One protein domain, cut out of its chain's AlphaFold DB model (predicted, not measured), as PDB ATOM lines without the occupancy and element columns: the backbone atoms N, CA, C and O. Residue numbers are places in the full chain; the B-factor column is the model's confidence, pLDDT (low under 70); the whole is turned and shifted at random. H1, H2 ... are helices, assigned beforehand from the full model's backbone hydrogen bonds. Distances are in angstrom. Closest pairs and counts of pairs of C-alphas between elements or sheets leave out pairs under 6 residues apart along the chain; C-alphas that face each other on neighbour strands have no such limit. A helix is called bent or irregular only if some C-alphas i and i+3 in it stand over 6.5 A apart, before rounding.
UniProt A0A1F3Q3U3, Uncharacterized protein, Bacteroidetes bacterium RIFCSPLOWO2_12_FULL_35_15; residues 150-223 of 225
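What this domain is: This is residues 150 to 223 of the 225 residues of an uncharacterized protein of Bacteroidetes bacterium RIFCSPLOWO2_12_FULL_35_15 (UniProt A0A1F3Q3U3). One longer helix, H6, runs along one side of the body, and five short helices, H1 to H5, make an irregular layer over it. H1 and H5 lie toward opposite ends of the long axis, with H3 and H4 between them; after H6 the last residues fold back. The printed part has 74 residues with six named helices, H1 to H6 in chain order, and no named strand: the class is all helix. It is compact, with a radius of gyration of the C-alphas of 11.1 A, and elongated, spanning 33 by 21 by 20 A.

Where its parts are: H6, residues 204 to 216, is 18.3 A long, from C-alpha 204 at (-34.591, 2.770, 108.963) to C-alpha 216 at (-16.749, 6.853, 110.109). H3 holds residues 171 to 177 and H4 residues 184 to 190, 9.9 A and 9.8 A long. H1, residues 154 to 159, 8.9 A, begins at C-alpha 154 at (-12.794, 12.930, 104.148). H2, residues 162 to 165, and H5, residues 193 to 196, measure 5.0 A and 5.1 A.

How they stand to each other: H6 touches H3 with residues 206 to 210 alone, about perpendicular at 75 degrees; the closest C-alphas, of Val 173 and Ala 206, are 6.2 A apart. H5 and H6 are close but not clearly touching, with Val 193 and Glu 207 closest, their C-alphas 7.5 A apart. H3 and H4 are also close but not clearly touching: the closest C-alphas, of Leu 177 and Val 187, are 6.4 A apart. H4 touches H1, only just about perpendicular at 71 degrees; the closest C-alphas, of Leu 158 and Met 184, are 4.8 A apart. H2 is close to H4 but not clearly touching it, with the C-alphas of Ile 162 and Met 184 closest at 6.2 A. H6 is apart from H1, H2 and H4. Every O i to N i+4 pair is within hydrogen-bond range in H1, H4 and H6, and 2 of 3 are in H3; H2 and H5 are too short for such a pair.

The domain as a whole: The C-alphas farthest apart, of Asp 150 and Lys 198, are 33.3 A apart. The printed part has no cut and no long link. The mean pLDDT of the printed part is 89.5, and residue 150 is under 70.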
ATOM      1  N   ASP A 150      -6.334   3.271 100.285       62.44
ATOM      2  CA  ASP A 150      -6.160   4.027 101.522       62.44
ATOM      3  C   ASP A 150      -6.997   5.319 101.490       62.44
ATOM      4  O   ASP A 150      -6.457   6.411 101.329       62.44
ATOM      5  N   ILE A 151      -8.322   5.219 101.648       74.25
ATOM      6  CA  ILE A 151      -9.150   6.399 101.958       74.25
ATOM      7  C   ILE A 151      -8.773   6.842 103.375       74.25
ATOM      8  O   ILE A 151      -9.233   6.250 104.357       74.25
ATOM      9  N   LYS A 152      -7.877   7.826 103.477       75.00
ATOM     10  CA  LYS A 152      -7.307   8.289 104.753       75.00
ATOM     11  C   LYS A 152      -7.988   9.542 105.277       75.00
ATOM     12  O   LYS A 152      -7.973   9.769 106.484       75.00
ATOM     13  N   ASN A 153      -8.582  10.336 104.392       82.81
ATOM     14  CA  ASN A 153      -9.242  11.582 104.749       82.81
ATOM     15  C   ASN A 153     -10.659  11.671 104.142       82.81
ATOM     16  O   ASN A 153     -11.080  10.826 103.348       82.81
ATOM     17  N   THR A 154     -11.410  12.685 104.573       86.62
ATOM     18  CA  THR A 154     -12.794  12.930 104.148       86.62
ATOM     19  C   THR A 154     -12.903  13.304 102.671       86.62
ATOM     20  O   THR A 154     -13.827  12.849 102.006       86.62
ATOM     21  N   GLU A 155     -11.972  14.099 102.144       88.69
ATOM     22  CA  GLU A 155     -12.010  14.559 100.750       88.69
ATOM     23  C   GLU A 155     -11.809  13.386  99.777       88.69
ATOM     24  O   GLU A 155     -12.592  13.224  98.844       88.69
ATOM     25  N   ASP A 156     -10.873  12.479 100.079       87.12
ATOM     26  CA  ASP A 156     -10.653  11.241  99.322       87.12
ATOM     27  C   ASP A 156     -11.939  10.402  99.242       87.12
ATOM     28  O   ASP A 156     -12.244   9.807  98.209       87.12
ATOM     29  N   PHE A 157     -12.710  10.342 100.336       89.88
ATOM     30  CA  PHE A 157     -13.988   9.626 100.379       89.88
ATOM     31  C   PHE A 157     -15.074  10.314  99.543       89.88
ATOM     32  O   PHE A 157     -15.941   9.636  98.991       89.88
ATOM     33  N   LEU A 158     -15.067  11.645  99.487       91.38
ATOM     34  CA  LEU A 158     -16.079  12.427  98.784       91.38
ATOM     35  C   LEU A 158     -15.865  12.432  97.267       91.38
ATOM     36  O   LEU A 158     -16.856  12.371  96.536       91.38
ATOM     37  N   ASP A 159     -14.612  12.460  96.812       89.75
ATOM     38  CA  ASP A 159     -14.261  12.665  95.398       89.75
ATOM     39  C   ASP A 159     -14.017  11.368  94.614       89.75
ATOM     40  O   ASP A 159     -14.038  11.361  93.382       89.75
ATOM     41  N   ILE A 160     -13.825  10.246  95.303       87.62
ATOM     42  CA  ILE A 160     -13.724   8.929  94.671       87.62
ATOM     43  C   ILE A 160     -15.048   8.518  94.011       87.62
ATOM     44  O   ILE A 160     -16.149   8.755  94.521       87.62
ATOM     45  N   HIS A 161     -14.926   7.832  92.873       89.75
ATOM     46  CA  HIS A 161     -16.072   7.255  92.187       89.75
ATOM     47  C   HIS A 161     -16.784   6.234  93.090       89.75
ATOM     48  O   HIS A 161     -16.141   5.385  93.718       89.75
ATOM     49  N   ILE A 162     -18.116   6.266  93.127       88.56
ATOM     50  CA  ILE A 162     -18.939   5.458  94.032       88.56
ATOM     51  C   ILE A 162     -18.710   3.956  93.841       88.56
ATOM     52  O   ILE A 162     -18.746   3.188  94.805       88.56
ATOM     53  N   ASP A 163     -18.371   3.535  92.623       85.50
ATOM     54  CA  ASP A 163     -17.999   2.150  92.319       85.50
ATOM     55  C   ASP A 163     -16.776   1.680  93.109       85.50
ATOM     56  O   ASP A 163     -16.748   0.528  93.543       85.50
ATOM     57  N   GLY A 164     -15.807   2.562  93.379       85.56
ATOM     58  CA  GLY A 164     -14.661   2.279  94.249       85.56
ATOM     59  C   GLY A 164     -15.069   2.053  95.711       85.56
ATOM     60  O   GLY A 164     -14.434   1.280  96.438       85.56
ATOM     61  N   LEU A 165     -16.192   2.638  96.133       85.81
ATOM     62  CA  LEU A 165     -16.725   2.560  97.496       85.81
ATOM     63  C   LEU A 165     -17.679   1.388  97.727       85.81
ATOM     64  O   LEU A 165     -18.094   1.155  98.860       85.81
ATOM     65  N   ARG A 166     -18.009   0.602  96.700       84.31
ATOM     66  CA  ARG A 166     -19.021  -0.464  96.795       84.31
ATOM     67  C   ARG A 166     -18.807  -1.459  97.940       84.31
ATOM     68  O   ARG A 166     -19.767  -1.956  98.514       84.31
ATOM     69  N   HIS A 167     -17.555  -1.748  98.283       80.50
ATOM     70  CA  HIS A 167     -17.181  -2.646  99.382       80.50
ATOM     71  C   HIS A 167     -17.441  -2.075 100.789       80.50
ATOM     72  O   HIS A 167     -17.494  -2.830 101.754       80.50
ATOM     73  N   ILE A 168     -17.597  -0.756 100.914       86.00
ATOM     74  CA  ILE A 168     -17.854  -0.061 102.182       86.00
ATOM     75  C   ILE A 168     -19.346  -0.114 102.520       86.00
ATOM     76  O   ILE A 168     -19.719  -0.160 103.692       86.00
ATOM     77  N   PHE A 169     -20.199  -0.136 101.497       86.88
ATOM     78  CA  PHE A 169     -21.643  -0.065 101.647       86.88
ATOM     79  C   PHE A 169     -22.320  -1.442 101.528       86.88
ATOM     80  O   PHE A 169     -21.963  -2.270 100.682       86.88
ATOM     81  N   PRO A 170     -23.386  -1.693 102.306       85.56
ATOM     82  CA  PRO A 170     -24.317  -2.773 102.010       85.56
ATOM     83  C   PRO A 170     -24.917  -2.600 100.608       85.56
ATOM     84  O   PRO A 170     -25.266  -1.486 100.221       85.56
ATOM     85  N   ASN A 171     -25.118  -3.704  99.876       82.25
ATOM     86  CA  ASN A 171     -25.628  -3.694  98.494       82.25
ATOM     87  C   ASN A 171     -26.847  -2.787  98.277       82.25
ATOM     88  O   ASN A 171     -26.887  -2.014  97.329       82.25
ATOM     89  N   ARG A 172     -27.833  -2.859  99.178       85.62
ATOM     90  CA  ARG A 172     -29.054  -2.043  99.098       85.62
ATOM     91  C   ARG A 172     -28.789  -0.540  99.195       85.62
ATOM     92  O   ARG A 172     -29.487   0.233  98.557       85.62
ATOM     93  N   VAL A 173     -27.804  -0.145 100.005       90.25
ATOM     94  CA  VAL A 173     -27.429   1.257 100.196       90.25
ATOM     95  C   VAL A 173     -26.670   1.710  98.959       90.25
ATOM     96  O   VAL A 173     -27.100   2.650  98.309       90.25
ATOM     97  N   TYR A 174     -25.623   0.978  98.568       89.38
ATOM     98  CA  TYR A 174     -24.829   1.291  97.378       89.38
ATOM     99  C   TYR A 174     -25.687   1.429  96.114       89.38
ATOM    100  O   TYR A 174     -25.620   2.463  95.462       89.38
ATOM    101  N   ASN A 175     -26.529   0.432  95.812       87.12
ATOM    102  CA  ASN A 175     -27.353   0.428  94.599       87.12
ATOM    103  C   ASN A 175     -28.300   1.627  94.530       87.12
ATOM    104  O   ASN A 175     -28.692   2.033  93.442       87.12
ATOM    105  N   LEU A 176     -28.727   2.145  95.686       90.06
ATOM    106  CA  LEU A 176     -29.562   3.331  95.734       90.06
ATOM    107  C   LEU A 176     -28.719   4.592  95.549       90.06
ATOM    108  O   LEU A 176     -29.058   5.422  94.717       90.06
ATOM    109  N   LEU A 177     -27.610   4.721  96.281       91.31
ATOM    110  CA  LEU A 177     -26.722   5.882  96.184       91.31
ATOM    111  C   LEU A 177     -26.164   6.067  94.764       91.31
ATOM    112  O   LEU A 177     -26.107   7.195  94.286       91.31
ATOM    113  N   SER A 178     -25.840   4.978  94.058       90.06
ATOM    114  CA  SER A 178     -25.331   5.021  92.678       90.06
ATOM    115  C   SER A 178     -26.315   5.611  91.662       90.06
ATOM    116  O   SER A 178     -25.927   5.882  90.532       90.06
ATOM    117  N   LEU A 179     -27.588   5.804  92.028       90.69
ATOM    118  CA  LEU A 179     -28.576   6.468  91.172       90.69
ATOM    119  C   LEU A 179     -28.478   8.000  91.217       90.69
ATOM    120  O   LEU A 179     -29.074   8.659  90.368       90.69
ATOM    121  N   PHE A 180     -27.771   8.568  92.198       91.62
ATOM    122  CA  PHE A 180     -27.798  10.009  92.484       91.62
ATOM    123  C   PHE A 180     -26.483  10.735  92.202       91.62
ATOM    124  O   PHE A 180     -26.421  11.956  92.344       91.62
ATOM    125  N   GLY A 181     -25.440  10.012  91.805       90.50
ATOM    126  CA  GLY A 181     -24.150  10.598  91.473       90.50
ATOM    127  C   GLY A 181     -23.088   9.551  91.170       90.50
ATOM    128  O   GLY A 181     -23.215   8.382  91.539       90.50
ATOM    129  N   MET A 182     -22.032  10.003  90.503       90.56
ATOM    130  CA  MET A 182     -20.818   9.233  90.248       90.56
ATOM    131  C   MET A 182     -19.858   9.291  91.436       90.56
ATOM    132  O   MET A 182     -19.087   8.357  91.624       90.56
ATOM    133  N   THR A 183     -19.920  10.336  92.267       93.12
ATOM    134  CA  THR A 183     -19.097  10.506  93.480       93.12
ATOM    135  C   THR A 183     -19.963  10.652  94.731       93.12
ATOM    136  O   THR A 183     -21.139  11.016  94.649       93.12
ATOM    137  N   MET A 184     -19.406  10.404  95.922       92.56
ATOM    138  CA  MET A 184     -20.166  10.614  97.165       92.56
ATOM    139  C   MET A 184     -20.523  12.078  97.392       92.56
ATOM    140  O   MET A 184     -21.579  12.357  97.960       92.56
ATOM    141  N   ARG A 185     -19.687  13.011  96.927       94.69
ATOM    142  CA  ARG A 185     -19.995  14.442  96.964       94.69
ATOM    143  C   ARG A 185     -21.263  14.758  96.179       94.69
ATOM    144  O   ARG A 185     -22.156  15.414  96.706       94.69
ATOM    145  N   GLU A 186     -21.364  14.268  94.946       94.88
ATOM    146  CA  GLU A 186     -22.561  14.439  94.117       94.88
ATOM    147  C   GLU A 186     -23.790  13.828  94.781       94.88
ATOM    148  O   GLU A 186     -24.816  14.494  94.898       94.88
ATOM    149  N   VAL A 187     -23.667  12.599  95.290       93.31
ATOM    150  CA  VAL A 187     -24.766  11.920  95.982       93.31
ATOM    151  C   VAL A 187     -25.274  12.756  97.154       93.31
ATOM    152  O   VAL A 187     -26.464  13.050  97.214       93.31
ATOM    153  N   LEU A 188     -24.392  13.196  98.057       93.50
ATOM    154  CA  LEU A 188     -24.777  13.983  99.238       93.50
ATOM    155  C   LEU A 188     -25.330  15.372  98.873       93.50
ATOM    156  O   LEU A 188     -26.175  15.912  99.589       93.50
ATOM    157  N   ASN A 189     -24.916  15.936  97.736       93.25
ATOM    158  CA  ASN A 189     -25.472  17.183  97.218       93.25
ATOM    159  C   ASN A 189     -26.863  16.997  96.598       93.25
ATOM    160  O   ASN A 189     -27.698  17.901  96.708       93.25
ATOM    161  N   ASN A 190     -27.129  15.846  95.985       91.69
ATOM    162  CA  ASN A 190     -28.332  15.605  95.194       91.69
ATOM    163  C   ASN A 190     -29.476  14.951  95.971       91.69
ATOM    164  O   ASN A 190     -30.597  14.960  95.468       91.69
ATOM    165  N   ILE A 191     -29.229  14.395  97.165       92.12
ATOM    166  CA  ILE A 191     -30.259  13.649  97.897       92.12
ATOM    167  C   ILE A 191     -30.404  14.010  99.375       92.12
ATOM    168  O   ILE A 191     -29.446  14.333 100.076       92.12
ATOM    169  N   SER A 192     -31.641  13.897  99.860       92.94
ATOM    170  CA  SER A 192     -32.020  13.949 101.275       92.94
ATOM    171  C   SER A 192     -32.426  12.583 101.843       92.94
ATOM    172  O   SER A 192     -32.856  11.680 101.123       92.94
ATOM    173  N   VAL A 193     -32.367  12.429 103.170       91.12
ATOM    174  CA  VAL A 193     -32.862  11.226 103.868       91.12
ATOM    175  C   VAL A 193     -34.339  10.988 103.555       91.12
ATOM    176  O   VAL A 193     -34.730   9.857 103.264       91.12
ATOM    177  N   LYS A 194     -35.158  12.046 103.532       91.75
ATOM    178  CA  LYS A 194     -36.565  11.966 103.105       91.75
ATOM    179  C   LYS A 194     -36.751  11.387 101.705       91.75
ATOM    180  O   LYS A 194     -37.701  10.639 101.486       91.75
ATOM    181  N   GLU A 195     -35.889  11.730 100.751       91.94
ATOM    182  CA  GLU A 195     -35.954  11.174  99.396       91.94
ATOM    183  C   GLU A 195     -35.518   9.717  99.350       91.94
ATOM    184  O   GLU A 195     -36.183   8.917  98.695       91.94
ATOM    185  N   LEU A 196     -34.474   9.350 100.096       91.81
ATOM    186  CA  LEU A 196     -34.040   7.958 100.202       91.81
ATOM    187  C   LEU A 196     -35.169   7.057 100.734       91.81
ATOM    188  O   LEU A 196     -35.412   5.996 100.167       91.81
ATOM    189  N   HIS A 197     -35.937   7.506 101.735       91.88
ATOM    190  CA  HIS A 197     -37.086   6.757 102.281       91.88
ATOM    191  C   HIS A 197     -38.247   6.544 101.300       91.88
ATOM    192  O   HIS A 197     -39.111   5.702 101.551       91.88
ATOM    193  N   LYS A 198     -38.285   7.249 100.160       92.12
ATOM    194  CA  LYS A 198     -39.274   6.969  99.101       92.12
ATOM    195  C   LYS A 198     -39.010   5.623  98.418       92.12
ATOM    196  O   LYS A 198     -39.911   5.053  97.804       92.12
ATOM    197  N   TYR A 199     -37.792   5.095  98.521       90.75
ATOM    198  CA  TYR A 199     -37.421   3.825  97.916       90.75
ATOM    199  C   TYR A 199     -37.728   2.679  98.872       90.75
ATOM    200  O   TYR A 199     -37.169   2.589  99.959       90.75
ATOM    201  N   ARG A 200     -38.552   1.724  98.419       83.75
ATOM    202  CA  ARG A 200     -38.983   0.547  99.206       83.75
ATOM    203  C   ARG A 200     -37.832  -0.214  99.882       83.75
ATOM    204  O   ARG A 200     -38.036  -0.876 100.894       83.75
ATOM    205  N   GLN A 201     -36.639  -0.166  99.295       81.44
ATOM    206  CA  GLN A 201     -35.453  -0.897  99.750       81.44
ATOM    207  C   GLN A 201     -34.665  -0.156 100.847       81.44
ATOM    208  O   GLN A 201     -33.748  -0.733 101.434       81.44
ATOM    209  N   PHE A 202     -35.020   1.100 101.129       89.06
ATOM    210  CA  PHE A 202     -34.320   1.989 102.045       89.06
ATOM    211  C   PHE A 202     -35.231   2.381 103.207       89.06
ATOM    212  O   PHE A 202     -35.920   3.392 103.185       89.06
ATOM    213  N   GLY A 203     -35.259   1.518 104.222       91.38
ATOM    214  CA  GLY A 203     -35.915   1.798 105.498       91.38
ATOM    215  C   GLY A 203     -34.918   2.220 106.573       91.38
ATOM    216  O   GLY A 203     -33.725   2.389 106.313       91.38
ATOM    217  N   LYS A 204     -35.387   2.285 107.824       92.56
ATOM    218  CA  LYS A 204     -34.591   2.770 108.963       92.56
ATOM    219  C   LYS A 204     -33.236   2.070 109.125       92.56
ATOM    220  O   LYS A 204     -32.222   2.723 109.312       92.56
ATOM    221  N   LYS A 205     -33.184   0.750 108.923       92.50
ATOM    222  CA  LYS A 205     -31.923  -0.009 108.985       92.50
ATOM    223  C   LYS A 205     -30.896   0.429 107.928       92.50
ATOM    224  O   LYS A 205     -29.704   0.432 108.206       92.50
ATOM    225  N   ALA A 206     -31.340   0.747 106.711       92.06
ATOM    226  CA  ALA A 206     -30.450   1.203 105.641       92.06
ATOM    227  C   ALA A 206     -29.959   2.637 105.899       92.06
ATOM    228  O   ALA A 206     -28.800   2.945 105.634       92.06
ATOM    229  N   GLU A 207     -30.822   3.482 106.469       94.12
ATOM    230  CA  GLU A 207     -30.453   4.813 106.949       94.12
ATOM    231  C   GLU A 207     -29.380   4.734 108.043       94.12
ATOM    232  O   GLU A 207     -28.358   5.405 107.933       94.12
ATOM    233  N   ASP A 208     -29.570   3.889 109.058       94.56
ATOM    234  CA  ASP A 208     -28.615   3.753 110.163       94.56
ATOM    235  C   ASP A 208     -27.252   3.225 109.668       94.56
ATOM    236  O   ASP A 208     -26.198   3.715 110.081       94.56
ATOM    237  N   GLU A 209     -27.255   2.274 108.723       93.69
ATOM    238  CA  GLU A 209     -26.044   1.791 108.041       93.69
ATOM    239  C   GLU A 209     -25.332   2.917 107.273       93.69
ATOM    240  O   GLU A 209     -24.115   3.073 107.401       93.69
ATOM    241  N   LEU A 210     -26.077   3.733 106.515       94.62
ATOM    242  CA  LEU A 210     -25.528   4.887 105.800       94.62
ATOM    243  C   LEU A 210     -24.927   5.905 106.775       94.62
ATOM    244  O   LEU A 210     -23.775   6.306 106.611       94.62
ATOM    245  N   GLN A 211     -25.667   6.293 107.814       94.75
ATOM    246  CA  GLN A 211     -25.208   7.269 108.802       94.75
ATOM    247  C   GLN A 211     -23.956   6.788 109.537       94.75
ATOM    248  O   GLN A 211     -23.033   7.573 109.753       94.75
ATOM    249  N   SER A 212     -23.883   5.498 109.878       94.62
ATOM    250  CA  SER A 212     -22.695   4.906 110.496       94.62
ATOM    251  C   SER A 212     -21.463   5.020 109.596       94.62
ATOM    252  O   SER A 212     -20.378   5.339 110.084       94.62
ATOM    253  N   ILE A 213     -21.612   4.778 108.290       92.81
ATOM    254  CA  ILE A 213     -20.513   4.904 107.325       92.81
ATOM    255  C   ILE A 213     -20.098   6.370 107.190       92.81
ATOM    256  O   ILE A 213     -18.923   6.684 107.357       92.81
ATOM    257  N   LEU A 214     -21.044   7.288 106.979       93.19
ATOM    258  CA  LEU A 214     -20.727   8.715 106.849       93.19
ATOM    259  C   LEU A 214     -20.092   9.288 108.124       93.19
ATOM    260  O   LEU A 214     -19.225  10.155 108.053       93.19
ATOM    261  N   LYS A 215     -20.469   8.785 109.305       94.12
ATOM    262  CA  LYS A 215     -19.823   9.148 110.573       94.12
ATOM    263  C   LYS A 215     -18.376   8.655 110.630       94.12
ATOM    264  O   LYS A 215     -17.507   9.412 111.056       94.12
ATOM    265  N   LYS A 216     -18.107   7.424 110.180       91.50
ATOM    266  CA  LYS A 216     -16.749   6.853 110.109       91.50
ATOM    267  C   LYS A 216     -15.817   7.701 109.234       91.50
ATOM    268  O   LYS A 216     -14.660   7.873 109.598       91.50
ATOM    269  N   TYR A 217     -16.332   8.248 108.134       91.12
ATOM    270  CA  TYR A 217     -15.593   9.119 107.211       91.12
ATOM    271  C   TYR A 217     -15.818  10.621 107.467       91.12
ATOM    272  O   TYR A 217     -15.516  11.438 106.610       91.12
ATOM    273  N   GLN A 218     -16.347  10.995 108.640       92.19
ATOM    274  CA  GLN A 218     -16.514  12.387 109.098       92.19
ATOM    275  C   GLN A 218     -17.352  13.310 108.182       92.19
ATOM    276  O   GLN A 218     -17.307  14.531 108.313       92.19
ATOM    277  N   CYS A 219     -18.199  12.753 107.316       92.88
ATOM    278  CA  CYS A 219     -18.999  13.489 106.328       92.88
ATOM    279  C   CYS A 219     -20.513  13.455 106.595       92.88
ATOM    280  O   CYS A 219     -21.298  13.941 105.786       92.88
ATOM    281  N   LEU A 220     -20.952  12.930 107.747       92.75
ATOM    282  CA  LEU A 220     -22.380  12.845 108.099       92.75
ATOM    283  C   LEU A 220     -23.103  14.202 108.054       92.75
ATOM    284  O   LEU A 220     -24.274  14.257 107.693       92.75
ATOM    285  N   HIS A 221     -22.412  15.287 108.399       92.62
ATOM    286  CA  HIS A 221     -22.970  16.642 108.412       92.62
ATOM    287  C   HIS A 221     -23.406  17.141 107.021       92.62
ATOM    288  O   HIS A 221     -24.191  18.081 106.939       92.62
ATOM    289  N   LEU A 222     -22.928  16.508 105.946       92.25
ATOM    290  CA  LEU A 222     -23.297  16.827 104.567       92.25
ATOM    291  C   LEU A 222     -24.620  16.175 104.138       92.25
ATOM    292  O   LEU A 222     -25.200  16.571 103.132       92.25
ATOM    293  N   LEU A 223     -25.118  15.182 104.884       92.44
ATOM    294  CA  LEU A 223     -26.362  14.493 104.550       92.44
ATOM    295  C   LEU A 223     -27.575  15.372 104.889       92.44
ATOM    296  O   LEU A 223     -27.844  15.672 106.055       92.44
TER     297      LEU A 223